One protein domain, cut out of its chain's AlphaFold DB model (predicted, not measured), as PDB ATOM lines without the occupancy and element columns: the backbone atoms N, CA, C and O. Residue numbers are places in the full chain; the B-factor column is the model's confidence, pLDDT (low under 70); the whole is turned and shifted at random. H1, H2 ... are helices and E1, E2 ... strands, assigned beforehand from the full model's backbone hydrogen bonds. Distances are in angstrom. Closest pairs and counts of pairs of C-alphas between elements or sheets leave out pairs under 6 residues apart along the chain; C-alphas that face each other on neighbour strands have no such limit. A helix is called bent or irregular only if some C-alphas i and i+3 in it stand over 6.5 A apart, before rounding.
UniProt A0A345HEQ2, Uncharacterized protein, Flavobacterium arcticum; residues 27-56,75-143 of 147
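Overview. This is residues 27 to 56 and 75 to 143 of the 147 residues of an uncharacterized protein of Flavobacterium arcticum (UniProt A0A345HEQ2). A twisted sheet of four strands has two helices, H1 and H2, over one of its faces, while its other face has no named helix. The long helix H1 runs along the strands over E2 and E3, and the shorter H2 covers E4 at the edge of the sheet. The printed part has 99 residues, with E1, E2, E3, H1, H2 and E4 in that order along it; the sheet runs E1, E2, E3, E4 and is mixed, and the class is mixed, helices and strands. The whole is compact, with a radius of gyration of the C-alphas of 12.9 A and spans of 39 by 27 by 22 A.

Along the chain. E1, residues 28 to 33, begins with C-alpha 28 at (-10.231, 18.854, -55.431) and is 17.0 A long from first to last C-alpha. E2, residues 40 to 47, is 23.6 A long. E3, residues 91 to 97, is 19.5 A long. H1, residues 101 to 116, begins with C-alpha 101 at (-3.086, 11.933, -50.919) and is 23.8 A long; it is irregular, but only just, with C-alphas 102 and 105 6.8 A apart. H2, residues 123 to 132, is 14.5 A long. E4, residues 138 to 142, is 13.8 A long and ends with C-alpha 142 at (1.917, 37.734, -52.986).

Arrangement. E1 and E2 form a hairpin, antiparallel at 160 degrees, with N 30 and O 45 2.8 A apart, within hydrogen-bond range. E2 and E3 are parallel at 18 degrees, with N 44 and O 94 within hydrogen-bond range at 2.8 A. E3 and E4 are antiparallel at 155 degrees, with N 140 and O 93 within hydrogen-bond range at 2.8 A. The edge strands are E1 and E4, and E4 is apart from E1 and E2. H1 is on the sheet at a height over the sheet of 9.2 A, at 17 degrees to E2 on the local plane; its closest C-alphas to E2 are those of Asp 108 and Val 43, 6.5 A apart. H2 is on the same face, also at a height over the sheet of 9.2 A, and runs slantwise to the strands, at 35 degrees to E4 on the local plane. The closest C-alphas of H2 and E4 are those of Cys 130 and Lys 138, 6.0 A apart. H1 and H2 are close but not clearly touching, with the C-alphas of Cys 111 and Ile 129 closest at 6.7 A. They run opposite ways at a steep tilt of 37 degrees, only just steep. In H2 every O i to N i+4 pair is within hydrogen-bond range; in H1 10 of 12 are.

Size, cuts and confidence. The two C-alphas farthest apart are those of Asp 51 and Ser 88, 40.0 A. Residues 57 to 74 are not printed, and C-alphas 56 and 75 are 26.1 A apart across this cut, which lies in the link from E2 to E3. Of the links that are printed whole, none is long. Residues 75 to 90 hold no named element. The mean pLDDT of the printed part is 85.7; residues 136 to 143 are under 70, and E4 has a mean of 57.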
ATOM      1  N   TYR A  27     -10.731  19.893 -60.184       88.31
ATOM      2  CA  TYR A  27      -9.758  19.659 -59.118       88.31
ATOM      3  C   TYR A  27     -10.418  19.701 -57.737       88.31
ATOM      4  O   TYR A  27     -11.217  20.590 -57.441       88.31
ATOM      5  N   ASP A  28     -10.012  18.779 -56.871       90.06
ATOM      6  CA  ASP A  28     -10.231  18.854 -55.431       90.06
ATOM      7  C   ASP A  28      -9.026  19.533 -54.776       90.06
ATOM      8  O   ASP A  28      -7.882  19.159 -55.049       90.06
ATOM      9  N   TYR A  29      -9.284  20.503 -53.895       91.31
ATOM     10  CA  TYR A  29      -8.257  21.266 -53.188       91.31
ATOM     11  C   TYR A  29      -8.323  21.038 -51.680       91.31
ATOM     12  O   TYR A  29      -9.369  21.230 -51.056       91.31
ATOM     13  N   GLU A  30      -7.178  20.727 -51.084       92.88
ATOM     14  CA  GLU A  30      -6.964  20.766 -49.643       92.88
ATOM     15  C   GLU A  30      -6.027  21.920 -49.286       92.88
ATOM     16  O   GLU A  30      -5.051  22.205 -49.982       92.88
ATOM     17  N   TYR A  31      -6.347  22.602 -48.189       94.06
ATOM     18  CA  TYR A  31      -5.627  23.783 -47.737       94.06
ATOM     19  C   TYR A  31      -5.051  23.542 -46.349       94.06
ATOM     20  O   TYR A  31      -5.774  23.130 -45.439       94.06
ATOM     21  N   CYS A  32      -3.779  23.879 -46.163       95.94
ATOM     22  CA  CYS A  32      -3.116  23.784 -44.869       95.94
ATOM     23  C   CYS A  32      -2.339  25.064 -44.564       95.94
ATOM     24  O   CYS A  32      -1.515  25.529 -45.357       95.94
ATOM     25  N   ASN A  33      -2.602  25.648 -43.396       95.56
ATOM     26  CA  ASN A  33      -1.844  26.785 -42.897       95.56
ATOM     27  C   ASN A  33      -0.579  26.272 -42.202       95.56
ATOM     28  O   ASN A  33      -0.647  25.673 -41.125       95.56
ATOM     29  N   ILE A  34       0.573  26.563 -42.801       95.38
ATOM     30  CA  ILE A  34       1.897  26.157 -42.313       95.38
ATOM     31  C   ILE A  34       2.700  27.328 -41.732       95.38
ATOM     32  O   ILE A  34       3.920  27.226 -41.570       95.38
ATOM     33  N   SER A  35       2.032  28.444 -41.441       94.75
ATOM     34  CA  SER A  35       2.666  29.681 -40.988       94.75
ATOM     35  C   SER A  35       3.488  29.488 -39.713       94.75
ATOM     36  O   SER A  35       3.175  28.676 -38.838       94.75
ATOM     37  N   THR A  36       4.554  30.270 -39.609       93.50
ATOM     38  CA  THR A  36       5.465  30.343 -38.463       93.50
ATOM     39  C   THR A  36       5.454  31.767 -37.907       93.50
ATOM     40  O   THR A  36       4.801  32.658 -38.450       93.50
ATOM     41  N   SER A  37       6.204  32.036 -36.836       90.00
ATOM     42  CA  SER A  37       6.373  33.415 -36.354       90.00
ATOM     43  C   SER A  37       6.979  34.346 -37.411       90.00
ATOM     44  O   SER A  37       6.714  35.551 -37.398       90.00
ATOM     45  N   ASN A  38       7.784  33.796 -38.322       86.56
ATOM     46  CA  ASN A  38       8.581  34.559 -39.278       86.56
ATOM     47  C   ASN A  38       7.882  34.704 -40.632       86.56
ATOM     48  O   ASN A  38       8.001  35.750 -41.262       86.56
ATOM     49  N   TRP A  39       7.139  33.681 -41.060       88.88
ATOM     50  CA  TRP A  39       6.591  33.589 -42.410       88.88
ATOM     51  C   TRP A  39       5.144  33.129 -42.390       88.88
ATOM     52  O   TRP A  39       4.819  32.157 -41.708       88.88
ATOM     53  N   ASN A  40       4.301  33.754 -43.208       89.50
ATOM     54  CA  ASN A  40       3.042  33.127 -43.578       89.50
ATOM     55  C   ASN A  40       3.293  32.089 -44.663       89.50
ATOM     56  O   ASN A  40       3.977  32.365 -45.654       89.50
ATOM     57  N   GLY A  41       2.683  30.924 -44.497       90.44
ATOM     58  CA  GLY A  41       2.739  29.858 -45.477       90.44
ATOM     59  C   GLY A  41       1.382  29.195 -45.641       90.44
ATOM     60  O   GLY A  41       0.731  28.838 -44.658       90.44
ATOM     61  N   LEU A  42       0.975  29.022 -46.891       92.38
ATOM     62  CA  LEU A  42      -0.203  28.266 -47.282       92.38
ATOM     63  C   LEU A  42       0.237  27.131 -48.195       92.38
ATOM     64  O   LEU A  42       0.962  27.348 -49.164       92.38
ATOM     65  N   VAL A  43      -0.237  25.933 -47.905       92.44
ATOM     66  CA  VAL A  43      -0.116  24.801 -48.811       92.44
ATOM     67  C   VAL A  43      -1.463  24.545 -49.466       92.44
ATOM     68  O   VAL A  43      -2.492  24.562 -48.788       92.44
ATOM     69  N   ILE A  44      -1.435  24.332 -50.779       92.56
ATOM     70  CA  ILE A  44      -2.568  23.932 -51.604       92.56
ATOM     71  C   ILE A  44      -2.223  22.591 -52.240       92.56
ATOM     72  O   ILE A  44      -1.408  22.503 -53.165       92.56
ATOM     73  N   SER A  45      -2.853  21.550 -51.731       91.19
ATOM     74  CA  SER A  45      -2.741  20.190 -52.237       91.19
ATOM     75  C   SER A  45      -3.887  19.962 -53.205       91.19
ATOM     76  O   SER A  45      -5.034  20.204 -52.836       91.19
ATOM     77  N   LEU A  46      -3.610  19.517 -54.429       90.38
ATOM     78  CA  LEU A  46      -4.671  19.244 -55.397       90.38
ATOM     79  C   LEU A  46      -4.616  17.838 -55.989       90.38
ATOM     80  O   LEU A  46      -3.537  17.271 -56.191       90.38
ATOM     81  N   LYS A  47      -5.803  17.323 -56.320       89.38
ATOM     82  CA  LYS A  47      -6.051  16.060 -57.027       89.38
ATOM     83  C   LYS A  47      -7.104  16.292 -58.107       89.38
ATOM     84  O   LYS A  47      -8.105  16.936 -57.836       89.38
ATOM     85  N   MET A  48      -6.908  15.758 -59.310       86.00
ATOM     86  CA  MET A  48      -7.901  15.881 -60.387       86.00
ATOM     87  C   MET A  48      -9.139  15.024 -60.108       86.00
ATOM     88  O   MET A  48     -10.252  15.519 -59.983       86.00
ATOM     89  N   LYS A  49      -8.954  13.699 -60.055       82.12
ATOM     90  CA  LYS A  49     -10.026  12.690 -59.978       82.12
ATOM     91  C   LYS A  49      -9.510  11.431 -59.281       82.12
ATOM     92  O   LYS A  49      -8.326  11.318 -58.971       82.12
ATOM     93  N   ILE A  50     -10.383  10.461 -59.004       73.81
ATOM     94  CA  ILE A  50     -10.004   9.186 -58.358       73.81
ATOM     95  C   ILE A  50      -8.871   8.452 -59.101       73.81
ATOM     96  O   ILE A  50      -8.067   7.787 -58.451       73.81
ATOM     97  N   ASP A  51      -8.790   8.607 -60.419       78.75
ATOM     98  CA  ASP A  51      -7.828   7.987 -61.335       78.75
ATOM     99  C   ASP A  51      -6.653   8.900 -61.723       78.75
ATOM    100  O   ASP A  51      -5.939   8.620 -62.685       78.75
ATOM    101  N   ASP A  52      -6.433   9.977 -60.968       83.12
ATOM    102  CA  ASP A  52      -5.347  10.922 -61.202       83.12
ATOM    103  C   ASP A  52      -3.982  10.207 -61.337       83.12
ATOM    104  O   ASP A  52      -3.539   9.523 -60.403       83.12
ATOM    105  N   PRO A  53      -3.278  10.356 -62.477       79.56
ATOM    106  CA  PRO A  53      -1.986   9.715 -62.693       79.56
ATOM    107  C   PRO A  53      -0.877  10.282 -61.791       79.56
ATOM    108  O   PRO A  53       0.173   9.650 -61.655       79.56
ATOM    109  N   GLY A  54      -1.084  11.447 -61.165       78.38
ATOM    110  CA  GLY A  54      -0.120  12.104 -60.275       78.38
ATOM    111  C   GLY A  54       1.133  12.598 -60.988       78.38
ATOM    112  O   GLY A  54       2.172  12.776 -60.354       78.38
ATOM    113  N   HIS A  55       1.061  12.744 -62.308       80.38
ATOM    114  CA  HIS A  55       2.119  13.333 -63.118       80.38
ATOM    115  C   HIS A  55       1.966  14.852 -63.146       80.38
ATOM    116  O   HIS A  55       0.863  15.362 -62.981       80.38
ATOM    117  N   GLY A  56       3.063  15.562 -63.422       78.25
ATOM    118  CA  GLY A  56       3.013  17.000 -63.672       78.25
ATOM    119  C   GLY A  56       1.959  17.367 -64.711       78.25
ATOM    120  O   GLY A  56       1.838  16.727 -65.754       78.25
ATOM    121  N   SER A  75      -7.350  24.986 -41.752       94.56
ATOM    122  CA  SER A  75      -6.767  24.252 -40.636       94.56
ATOM    123  C   SER A  75      -5.272  24.530 -40.527       94.56
ATOM    124  O   SER A  75      -4.520  24.459 -41.502       94.56
ATOM    125  N   LYS A  76      -4.836  24.844 -39.310       95.19
ATOM    126  CA  LYS A  76      -3.426  25.035 -38.997       95.19
ATOM    127  C   LYS A  76      -2.725  23.693 -38.827       95.19
ATOM    128  O   LYS A  76      -3.265  22.796 -38.178       95.19
ATOM    129  N   ILE A  77      -1.502  23.591 -39.343       96.88
ATOM    130  CA  ILE A  77      -0.650  22.423 -39.138       96.88
ATOM    131  C   ILE A  77      -0.418  22.160 -37.643       96.88
ATOM    132  O   ILE A  77      -0.238  23.078 -36.836       96.88
ATOM    133  N   SER A  78      -0.398  20.884 -37.261       95.50
ATOM    134  CA  SER A  78      -0.110  20.468 -35.888       95.50
ATOM    135  C   SER A  78       1.401  20.465 -35.626       95.50
ATOM    136  O   SER A  78       2.068  19.449 -35.807       95.50
ATOM    137  N   SER A  79       1.940  21.600 -35.181       95.44
ATOM    138  CA  SER A  79       3.349  21.773 -34.795       95.44
ATOM    139  C   SER A  79       3.477  22.776 -33.638       95.44
ATOM    140  O   SER A  79       2.703  23.736 -33.582       95.44
ATOM    141  N   PRO A  80       4.459  22.621 -32.725       93.69
ATOM    142  CA  PRO A  80       4.718  23.600 -31.665       93.69
ATOM    143  C   PRO A  80       5.148  24.978 -32.197       93.69
ATOM    144  O   PRO A  80       5.034  25.968 -31.480       93.69
ATOM    145  N   HIS A  81       5.622  25.054 -33.443       94.81
ATOM    146  CA  HIS A  81       6.048  26.297 -34.094       94.81
ATOM    147  C   HIS A  81       4.983  26.882 -35.035       94.81
ATOM    148  O   HIS A  81       5.236  27.883 -35.708       94.81
ATOM    149  N   ALA A  82       3.790  26.280 -35.087       95.38
ATOM    150  CA  ALA A  82       2.709  26.719 -35.959       95.38
ATOM    151  C   ALA A  82       2.021  27.991 -35.437       95.38
ATOM    152  O   ALA A  82       1.405  28.007 -34.362       95.38
ATOM    153  N   ALA A  83       2.036  29.039 -36.253       94.38
ATOM    154  CA  ALA A  83       1.369  30.310 -36.002       94.38
ATOM    155  C   ALA A  83       0.066  30.433 -36.809       94.38
ATOM    156  O   ALA A  83      -0.120  29.787 -37.838       94.38
ATOM    157  N   SER A  84      -0.860  31.260 -36.326       91.19
ATOM    158  CA  SER A  84      -1.983  31.715 -37.156       91.19
ATOM    159  C   SER A  84      -1.468  32.622 -38.279       91.19
ATOM    160  O   SER A  84      -0.379  33.180 -38.151       91.19
ATOM    161  N   PHE A  85      -2.245  32.785 -39.356       88.19
ATOM    162  CA  PHE A  85      -1.903  33.750 -40.402       88.19
ATOM    163  C   PHE A  85      -1.760  35.156 -39.814       88.19
ATOM    164  O   PHE A  85      -2.624  35.637 -39.079       88.19
ATOM    165  N   ASP A  86      -0.659  35.812 -40.153       86.38
ATOM    166  CA  ASP A  86      -0.400  37.201 -39.810       86.38
ATOM    167  C   ASP A  86      -0.741  38.079 -41.013       86.38
ATOM    168  O   ASP A  86       0.061  38.227 -41.929       86.38
ATOM    169  N   TYR A  87      -1.928  38.682 -41.020       81.81
ATOM    170  CA  TYR A  87      -2.426  39.492 -42.141       81.81
ATOM    171  C   TYR A  87      -1.587  40.749 -42.457       81.81
ATOM    172  O   TYR A  87      -1.917  41.483 -43.387       81.81
ATOM    173  N   SER A  88      -0.520  41.026 -41.698       78.38
ATOM    174  CA  SER A  88       0.461  42.073 -42.013       78.38
ATOM    175  C   SER A  88       1.643  41.589 -42.863       78.38
ATOM    176  O   SER A  88       2.429  42.410 -43.338       78.38
ATOM    177  N   LYS A  89       1.794  40.274 -43.060       76.75
ATOM    178  CA  LYS A  89       2.926  39.656 -43.764       76.75
ATOM    179  C   LYS A  89       2.521  39.109 -45.137       76.75
ATOM    180  O   LYS A  89       1.409  38.599 -45.287       76.75
ATOM    181  N   PRO A  90       3.434  39.124 -46.131       77.38
ATOM    182  CA  PRO A  90       3.216  38.429 -47.397       77.38
ATOM    183  C   PRO A  90       3.029  36.925 -47.169       77.38
ATOM    184  O   PRO A  90       3.567  36.372 -46.208       77.38
ATOM    185  N   ILE A  91       2.299  36.265 -48.068       83.31
ATOM    186  CA  ILE A  91       2.026  34.823 -47.999       83.31
ATOM    187  C   ILE A  91       2.878  34.095 -49.038       83.31
ATOM    188  O   ILE A  91       2.878  34.451 -50.218       83.31
ATOM    189  N   ILE A  92       3.573  33.049 -48.591       87.25
ATOM    190  CA  ILE A  92       4.215  32.069 -49.467       87.25
ATOM    191  C   ILE A  92       3.212  30.949 -49.713       87.25
ATOM    192  O   ILE A  92       2.709  30.345 -48.766       87.25
ATOM    193  N   VAL A  93       2.926  30.668 -50.979       88.25
ATOM    194  CA  VAL A  93       2.010  29.596 -51.365       88.25
ATOM    195  C   VAL A  93       2.808  28.458 -51.985       88.25
ATOM    196  O   VAL A  93       3.556  28.668 -52.940       88.25
ATOM    197  N   PHE A  94       2.637  27.250 -51.463       88.88
ATOM    198  CA  PHE A  94       3.128  26.026 -52.082       88.88
ATOM    199  C   PHE A  94       1.954  25.301 -52.709       88.88
ATOM    200  O   PHE A  94       0.976  25.011 -52.026       88.88
ATOM    201  N   ILE A  95       2.056  24.997 -53.996       88.38
ATOM    202  CA  ILE A  95       1.042  24.219 -54.699       88.38
ATOM    203  C   ILE A  95       1.689  22.928 -55.151       88.38
ATOM    204  O   ILE A  95       2.724  22.967 -55.820       88.38
ATOM    205  N   TYR A  96       1.091  21.797 -54.794       85.50
ATOM    206  CA  TYR A  96       1.524  20.504 -55.299       85.50
ATOM    207  C   TYR A  96       0.347  19.660 -55.751       85.50
ATOM    208  O   TYR A  96      -0.772  19.745 -55.251       85.50
ATOM    209  N   HIS A  97       0.654  18.802 -56.710       87.38
ATOM    210  CA  HIS A  97      -0.270  17.851 -57.288       87.38
ATOM    211  C   HIS A  97       0.319  16.458 -57.142       87.38
ATOM    212  O   HIS A  97       1.442  16.195 -57.566       87.38
ATOM    213  N   HIS A  98      -0.399  15.563 -56.481       85.44
ATOM    214  CA  HIS A  98       0.107  14.217 -56.258       85.44
ATOM    215  C   HIS A  98      -1.055  13.235 -56.150       85.44
ATOM    216  O   HIS A  98      -2.034  13.507 -55.457       85.44
ATOM    217  N   LYS A  99      -0.933  12.082 -56.823       85.88
ATOM    218  CA  LYS A  99      -1.986  11.049 -56.830       85.88
ATOM    219  C   LYS A  99      -2.226  10.426 -55.460       85.88
ATOM    220  O   LYS A  99      -3.349  10.055 -55.130       85.88
ATOM    221  N   ASP A 100      -1.151  10.256 -54.696       87.62
ATOM    222  CA  ASP A 100      -1.204   9.678 -53.362       87.62
ATOM    223  C   ASP A 100      -1.436  10.808 -52.370       87.62
ATOM    224  O   ASP A 100      -0.522  11.581 -52.092       87.62
ATOM    225  N   THR A 101      -2.665  10.904 -51.873       87.56
ATOM    226  CA  THR A 101      -3.086  11.933 -50.919       87.56
ATOM    227  C   THR A 101      -2.477  11.722 -49.534       87.56
ATOM    228  O   THR A 101      -2.420  12.653 -48.738       87.56
ATOM    229  N   ASN A 102      -1.940  10.532 -49.234       88.56
ATOM    230  CA  ASN A 102      -1.261  10.288 -47.957       88.56
ATOM    231  C   ASN A 102       0.041  11.094 -47.825       88.56
ATOM    232  O   ASN A 102       0.508  11.333 -46.710       88.56
ATOM    233  N   SER A 103       0.630  11.539 -48.943       88.75
ATOM    234  CA  SER A 103       1.826  12.382 -48.917       88.75
ATOM    235  C   SER A 103       1.531  13.829 -48.519       88.75
ATOM    236  O   SER A 103       2.469  14.549 -48.181       88.75
ATOM    237  N   TYR A 104       0.262  14.257 -48.500       91.94
ATOM    238  CA  TYR A 104      -0.098  15.667 -48.339       91.94
ATOM    239  C   TYR A 104       0.353  16.198 -46.977       91.94
ATOM    240  O   TYR A 104       1.198  17.085 -46.898       91.94
ATOM    241  N   ALA A 105      -0.058  15.537 -45.893       92.19
ATOM    242  CA  ALA A 105       0.364  15.901 -44.538       92.19
ATOM    243  C   ALA A 105       1.896  15.855 -44.343       92.19
ATOM    244  O   ALA A 105       2.453  16.602 -43.534       92.19
ATOM    245  N   THR A 106       2.591  14.986 -45.087       92.94
ATOM    246  CA  THR A 106       4.059  14.891 -45.042       92.94
ATOM    247  C   THR A 106       4.706  16.085 -45.743       92.94
ATOM    248  O   THR A 106       5.633  16.685 -45.198       92.94
ATOM    249  N   ASN A 107       4.195  16.469 -46.915       92.31
ATOM    250  CA  ASN A 107       4.633  17.655 -47.646       92.31
ATOM    251  C   ASN A 107       4.369  18.937 -46.842       92.31
ATOM    252  O   ASN A 107       5.246  19.796 -46.766       92.31
ATOM    253  N   ASP A 108       3.209  19.043 -46.189       94.38
ATOM    254  CA  ASP A 108       2.864  20.179 -45.328       94.38
ATOM    255  C   ASP A 108       3.894  20.350 -44.206       94.38
ATOM    256  O   ASP A 108       4.420  21.445 -43.986       94.38
ATOM    257  N   MET A 109       4.227  19.249 -43.522       95.69
ATOM    258  CA  MET A 109       5.212  19.246 -42.438       95.69
ATOM    259  C   MET A 109       6.622  19.559 -42.937       95.69
ATOM    260  O   MET A 109       7.363  20.283 -42.266       95.69
ATOM    261  N   PHE A 110       6.995  19.054 -44.113       94.19
ATOM    262  CA  PHE A 110       8.277  19.370 -44.733       94.19
ATOM    263  C   PHE A 110       8.397  20.873 -45.022       94.19
ATOM    264  O   PHE A 110       9.333  21.516 -44.544       94.19
ATOM    265  N   CYS A 111       7.417  21.457 -45.722       91.94
ATOM    266  CA  CYS A 111       7.395  22.889 -46.021       91.94
ATOM    267  C   CYS A 111       7.396  23.733 -44.739       91.94
ATOM    268  O   CYS A 111       8.159  24.692 -44.639       91.94
ATOM    269  N   HIS A 112       6.601  23.359 -43.732       94.81
ATOM    270  CA  HIS A 112       6.584  24.034 -42.432       94.81
ATOM    271  C   HIS A 112       7.956  24.019 -41.744       94.81
ATOM    272  O   HIS A 112       8.409  25.042 -41.224       94.81
ATOM    273  N   THR A 113       8.629  22.867 -41.749       94.69
ATOM    274  CA  THR A 113       9.960  22.707 -41.148       94.69
ATOM    275  C   THR A 113      10.984  23.580 -41.865       94.69
ATOM    276  O   THR A 113      11.768  24.273 -41.215       94.69
ATOM    277  N   GLU A 114      10.933  23.630 -43.196       92.88
ATOM    278  CA  GLU A 114      11.786  24.528 -43.970       92.88
ATOM    279  C   GLU A 114      11.490  25.998 -43.655       92.88
ATOM    280  O   GLU A 114      12.428  26.747 -43.411       92.88
ATOM    281  N   LEU A 115      10.229  26.425 -43.543       91.56
ATOM    282  CA  LEU A 115       9.913  27.799 -43.123       91.56
ATOM    283  C   LEU A 115      10.431  28.119 -41.710       91.56
ATOM    284  O   LEU A 115      10.873  29.243 -41.465       91.56
ATOM    285  N   CYS A 116      10.401  27.159 -40.779       92.12
ATOM    286  CA  CYS A 116      10.950  27.337 -39.429       92.12
ATOM    287  C   CYS A 116      12.467  27.571 -39.445       92.12
ATOM    288  O   CYS A 116      12.980  28.384 -38.675       92.12
ATOM    289  N   ASN A 117      13.181  26.883 -40.335       91.19
ATOM    290  CA  ASN A 117      14.643  26.896 -40.395       91.19
ATOM    291  C   ASN A 117      15.224  28.133 -41.102       91.19
ATOM    292  O   ASN A 117      16.446  28.289 -41.167       91.19
ATOM    293  N   ARG A 118      14.379  29.004 -41.667       88.56
ATOM    294  CA  ARG A 118      14.813  30.085 -42.559       88.56
ATOM    295  C   ARG A 118      14.474  31.449 -41.973       88.56
ATOM    296  O   ARG A 118      13.330  31.756 -41.656       88.56
ATOM    297  N   THR A 119      15.484  32.307 -41.883       86.06
ATOM    298  CA  THR A 119      15.332  33.729 -41.526       86.06
ATOM    299  C   THR A 119      15.184  34.627 -42.751       86.06
ATOM    300  O   THR A 119      14.763  35.771 -42.630       86.06
ATOM    301  N   THR A 120      15.512  34.104 -43.933       87.19
ATOM    302  CA  THR A 120      15.343  34.745 -45.241       87.19
ATOM    303  C   THR A 120      14.826  33.708 -46.229       87.19
ATOM    304  O   THR A 120      15.178  32.532 -46.138       87.19
ATOM    305  N   ILE A 121      13.968  34.140 -47.149       83.50
ATOM    306  CA  ILE A 121      13.396  33.290 -48.188       83.50
ATOM    307  C   ILE A 121      13.507  34.031 -49.515       83.50
ATOM    308  O   ILE A 121      13.042  35.162 -49.646       83.50
ATOM    309  N   ASP A 122      14.119  33.373 -50.494       85.56
ATOM    310  CA  ASP A 122      14.217  33.841 -51.870       85.56
ATOM    311  C   ASP A 122      13.741  32.757 -52.847       85.56
ATOM    312  O   ASP A 122      13.437  31.623 -52.463       85.56
ATOM    313  N   ALA A 123      13.685  33.102 -54.133       80.94
ATOM    314  CA  ALA A 123      13.210  32.199 -55.177       80.94
ATOM    315  C   ALA A 123      14.026  30.895 -55.288       80.94
ATOM    316  O   ALA A 123      13.470  29.859 -55.650       80.94
ATOM    317  N   SER A 124      15.327  30.917 -54.977       84.88
ATOM    318  CA  SER A 124      16.188  29.730 -55.048       84.88
ATOM    319  C   SER A 124      15.904  28.759 -53.903       84.88
ATOM    320  O   SER A 124      15.779  27.556 -54.140       84.88
ATOM    321  N   ILE A 125      15.706  29.284 -52.689       87.44
ATOM    322  CA  ILE A 125      15.319  28.499 -51.511       87.44
ATOM    323  C   ILE A 125      13.951  27.873 -51.749       87.44
ATOM    324  O   ILE A 125      13.800  26.662 -51.610       87.44
ATOM    325  N   LEU A 126      12.977  28.678 -52.177       85.69
ATOM    326  CA  LEU A 126      11.629  28.200 -52.471       85.69
ATOM    327  C   LEU A 126      11.651  27.089 -53.531       85.69
ATOM    328  O   LEU A 126      10.977  26.074 -53.368       85.69
ATOM    329  N   LYS A 127      12.489  27.220 -54.569       81.94
ATOM    330  CA  LYS A 127      12.640  26.188 -55.604       81.94
ATOM    331  C   LYS A 127      13.235  24.898 -55.045       81.94
ATOM    332  O   LYS A 127      12.769  23.822 -55.407       81.94
ATOM    333  N   GLY A 128      14.220  24.994 -54.154       84.62
ATOM    334  CA  GLY A 128      14.808  23.834 -53.479       84.62
ATOM    335  C   GLY A 128      13.812  23.092 -52.580       84.62
ATOM    336  O   GLY A 128      13.751  21.862 -52.626       84.62
ATOM    337  N   ILE A 129      12.988  23.828 -51.823       86.94
ATOM    338  CA  ILE A 129      11.902  23.251 -51.009       86.94
ATOM    339  C   ILE A 129      10.935  22.485 -51.920       86.94
ATOM    340  O   ILE A 129      10.668  21.308 -51.687       86.94
ATOM    341  N   CYS A 130      10.487  23.117 -53.007       83.50
ATOM    342  CA  CYS A 130       9.583  22.501 -53.977       83.50
ATOM    343  C   CYS A 130      10.158  21.242 -54.646       83.50
ATOM    344  O   CYS A 130       9.423  20.305 -54.927       83.50
ATOM    345  N   GLN A 131      11.467  21.183 -54.889       83.44
ATOM    346  CA  GLN A 131      12.109  19.992 -55.460       83.44
ATOM    347  C   GLN A 131      12.220  18.816 -54.480       83.44
ATOM    348  O   GLN A 131      12.485  17.697 -54.911       83.44
ATOM    349  N   SER A 132      12.060  19.067 -53.179       85.81
ATOM    350  CA  SER A 132      12.283  18.075 -52.119       85.81
ATOM    351  C   SER A 132      10.994  17.440 -51.590       85.81
ATOM    352  O   SER A 132      11.053  16.419 -50.907       85.81
ATOM    353  N   VAL A 133       9.837  18.027 -51.896       84.69
ATOM    354  CA  VAL A 133       8.522  17.455 -51.577       84.69
ATOM    355  C   VAL A 133       8.091  16.430 -52.623       84.69
ATOM    356  O   VAL A 133       8.571  16.427 -53.756       84.69
ATOM    357  N   ALA A 134       7.159  15.549 -52.261       79.69
ATOM    358  CA  ALA A 134       6.579  14.615 -53.219       79.69
ATOM    359  C   ALA A 134       5.657  15.357 -54.204       79.69
ATOM    360  O   ALA A 134       4.727  16.046 -53.785       79.69
ATOM    361  N   GLY A 135       5.883  15.169 -55.507       71.06
ATOM    362  CA  GLY A 135       5.104  15.799 -56.577       71.06
ATOM    363  C   GLY A 135       5.780  17.028 -57.204       71.06
ATOM    364  O   GLY A 135       6.859  17.443 -56.787       71.06
ATOM    365  N   PRO A 136       5.175  17.617 -58.245       64.44
ATOM    366  CA  PRO A 136       5.720  18.736 -58.996       64.44
ATOM    367  C   PRO A 136       5.333  20.049 -58.305       64.44
ATOM    368  O   PRO A 136       4.441  20.762 -58.761       64.44
ATOM    369  N   ALA A 137       5.951  20.358 -57.165       68.06
ATOM    370  CA  ALA A 137       5.602  21.572 -56.435       68.06
ATOM    371  C   ALA A 137       6.062  22.837 -57.170       68.06
ATOM    372  O   ALA A 137       7.180  22.877 -57.695       68.06
ATOM    373  N   LYS A 138       5.238  23.891 -57.151       66.19
ATOM    374  CA  LYS A 138       5.666  25.250 -57.525       66.19
ATOM    375  C   LYS A 138       5.162  26.309 -56.549       66.19
ATOM    376  O   LYS A 138       4.359  26.050 -55.653       66.19
ATOM    377  N   ILE A 139       5.748  27.489 -56.705       61.84
ATOM    378  CA  ILE A 139       5.788  28.576 -55.731       61.84
ATOM    379  C   ILE A 139       4.828  29.675 -56.182       61.84
ATOM    380  O   ILE A 139       4.888  30.110 -57.332       61.84
ATOM    381  N   GLY A 140       4.007  30.173 -55.263       55.16
ATOM    382  CA  GLY A 140       3.291  31.437 -55.395       55.16
ATOM    383  C   GLY A 140       3.777  32.458 -54.371       55.16
ATOM    384  O   GLY A 140       4.077  32.110 -53.227       55.16
ATOM    385  N   VAL A 141       3.863  33.722 -54.782       53.28
ATOM    386  CA  VAL A 141       4.246  34.846 -53.914       53.28
ATOM    387  C   VAL A 141       3.238  35.974 -54.104       53.28
ATOM    388  O   VAL A 141       2.933  36.350 -55.235       53.28
ATOM    389  N   GLY A 142       2.742  36.527 -52.997       47.09
ATOM    390  CA  GLY A 142       1.917  37.734 -52.986       47.09
ATOM    391  C   GLY A 142       2.349  38.696 -51.878       47.09
ATOM    392  O   GLY A 142       2.723  38.270 -50.786       47.09
ATOM    393  N   SER A 143       2.295  39.999 -52.156       39.03
ATOM    394  CA  SER A 143       2.526  41.088 -51.198       39.03
ATOM    395  C   SER A 143       1.312  42.007 -51.171       39.03
ATOM    396  O   SER A 143       0.716  42.232 -52.224       39.03
TER     397      SER A 143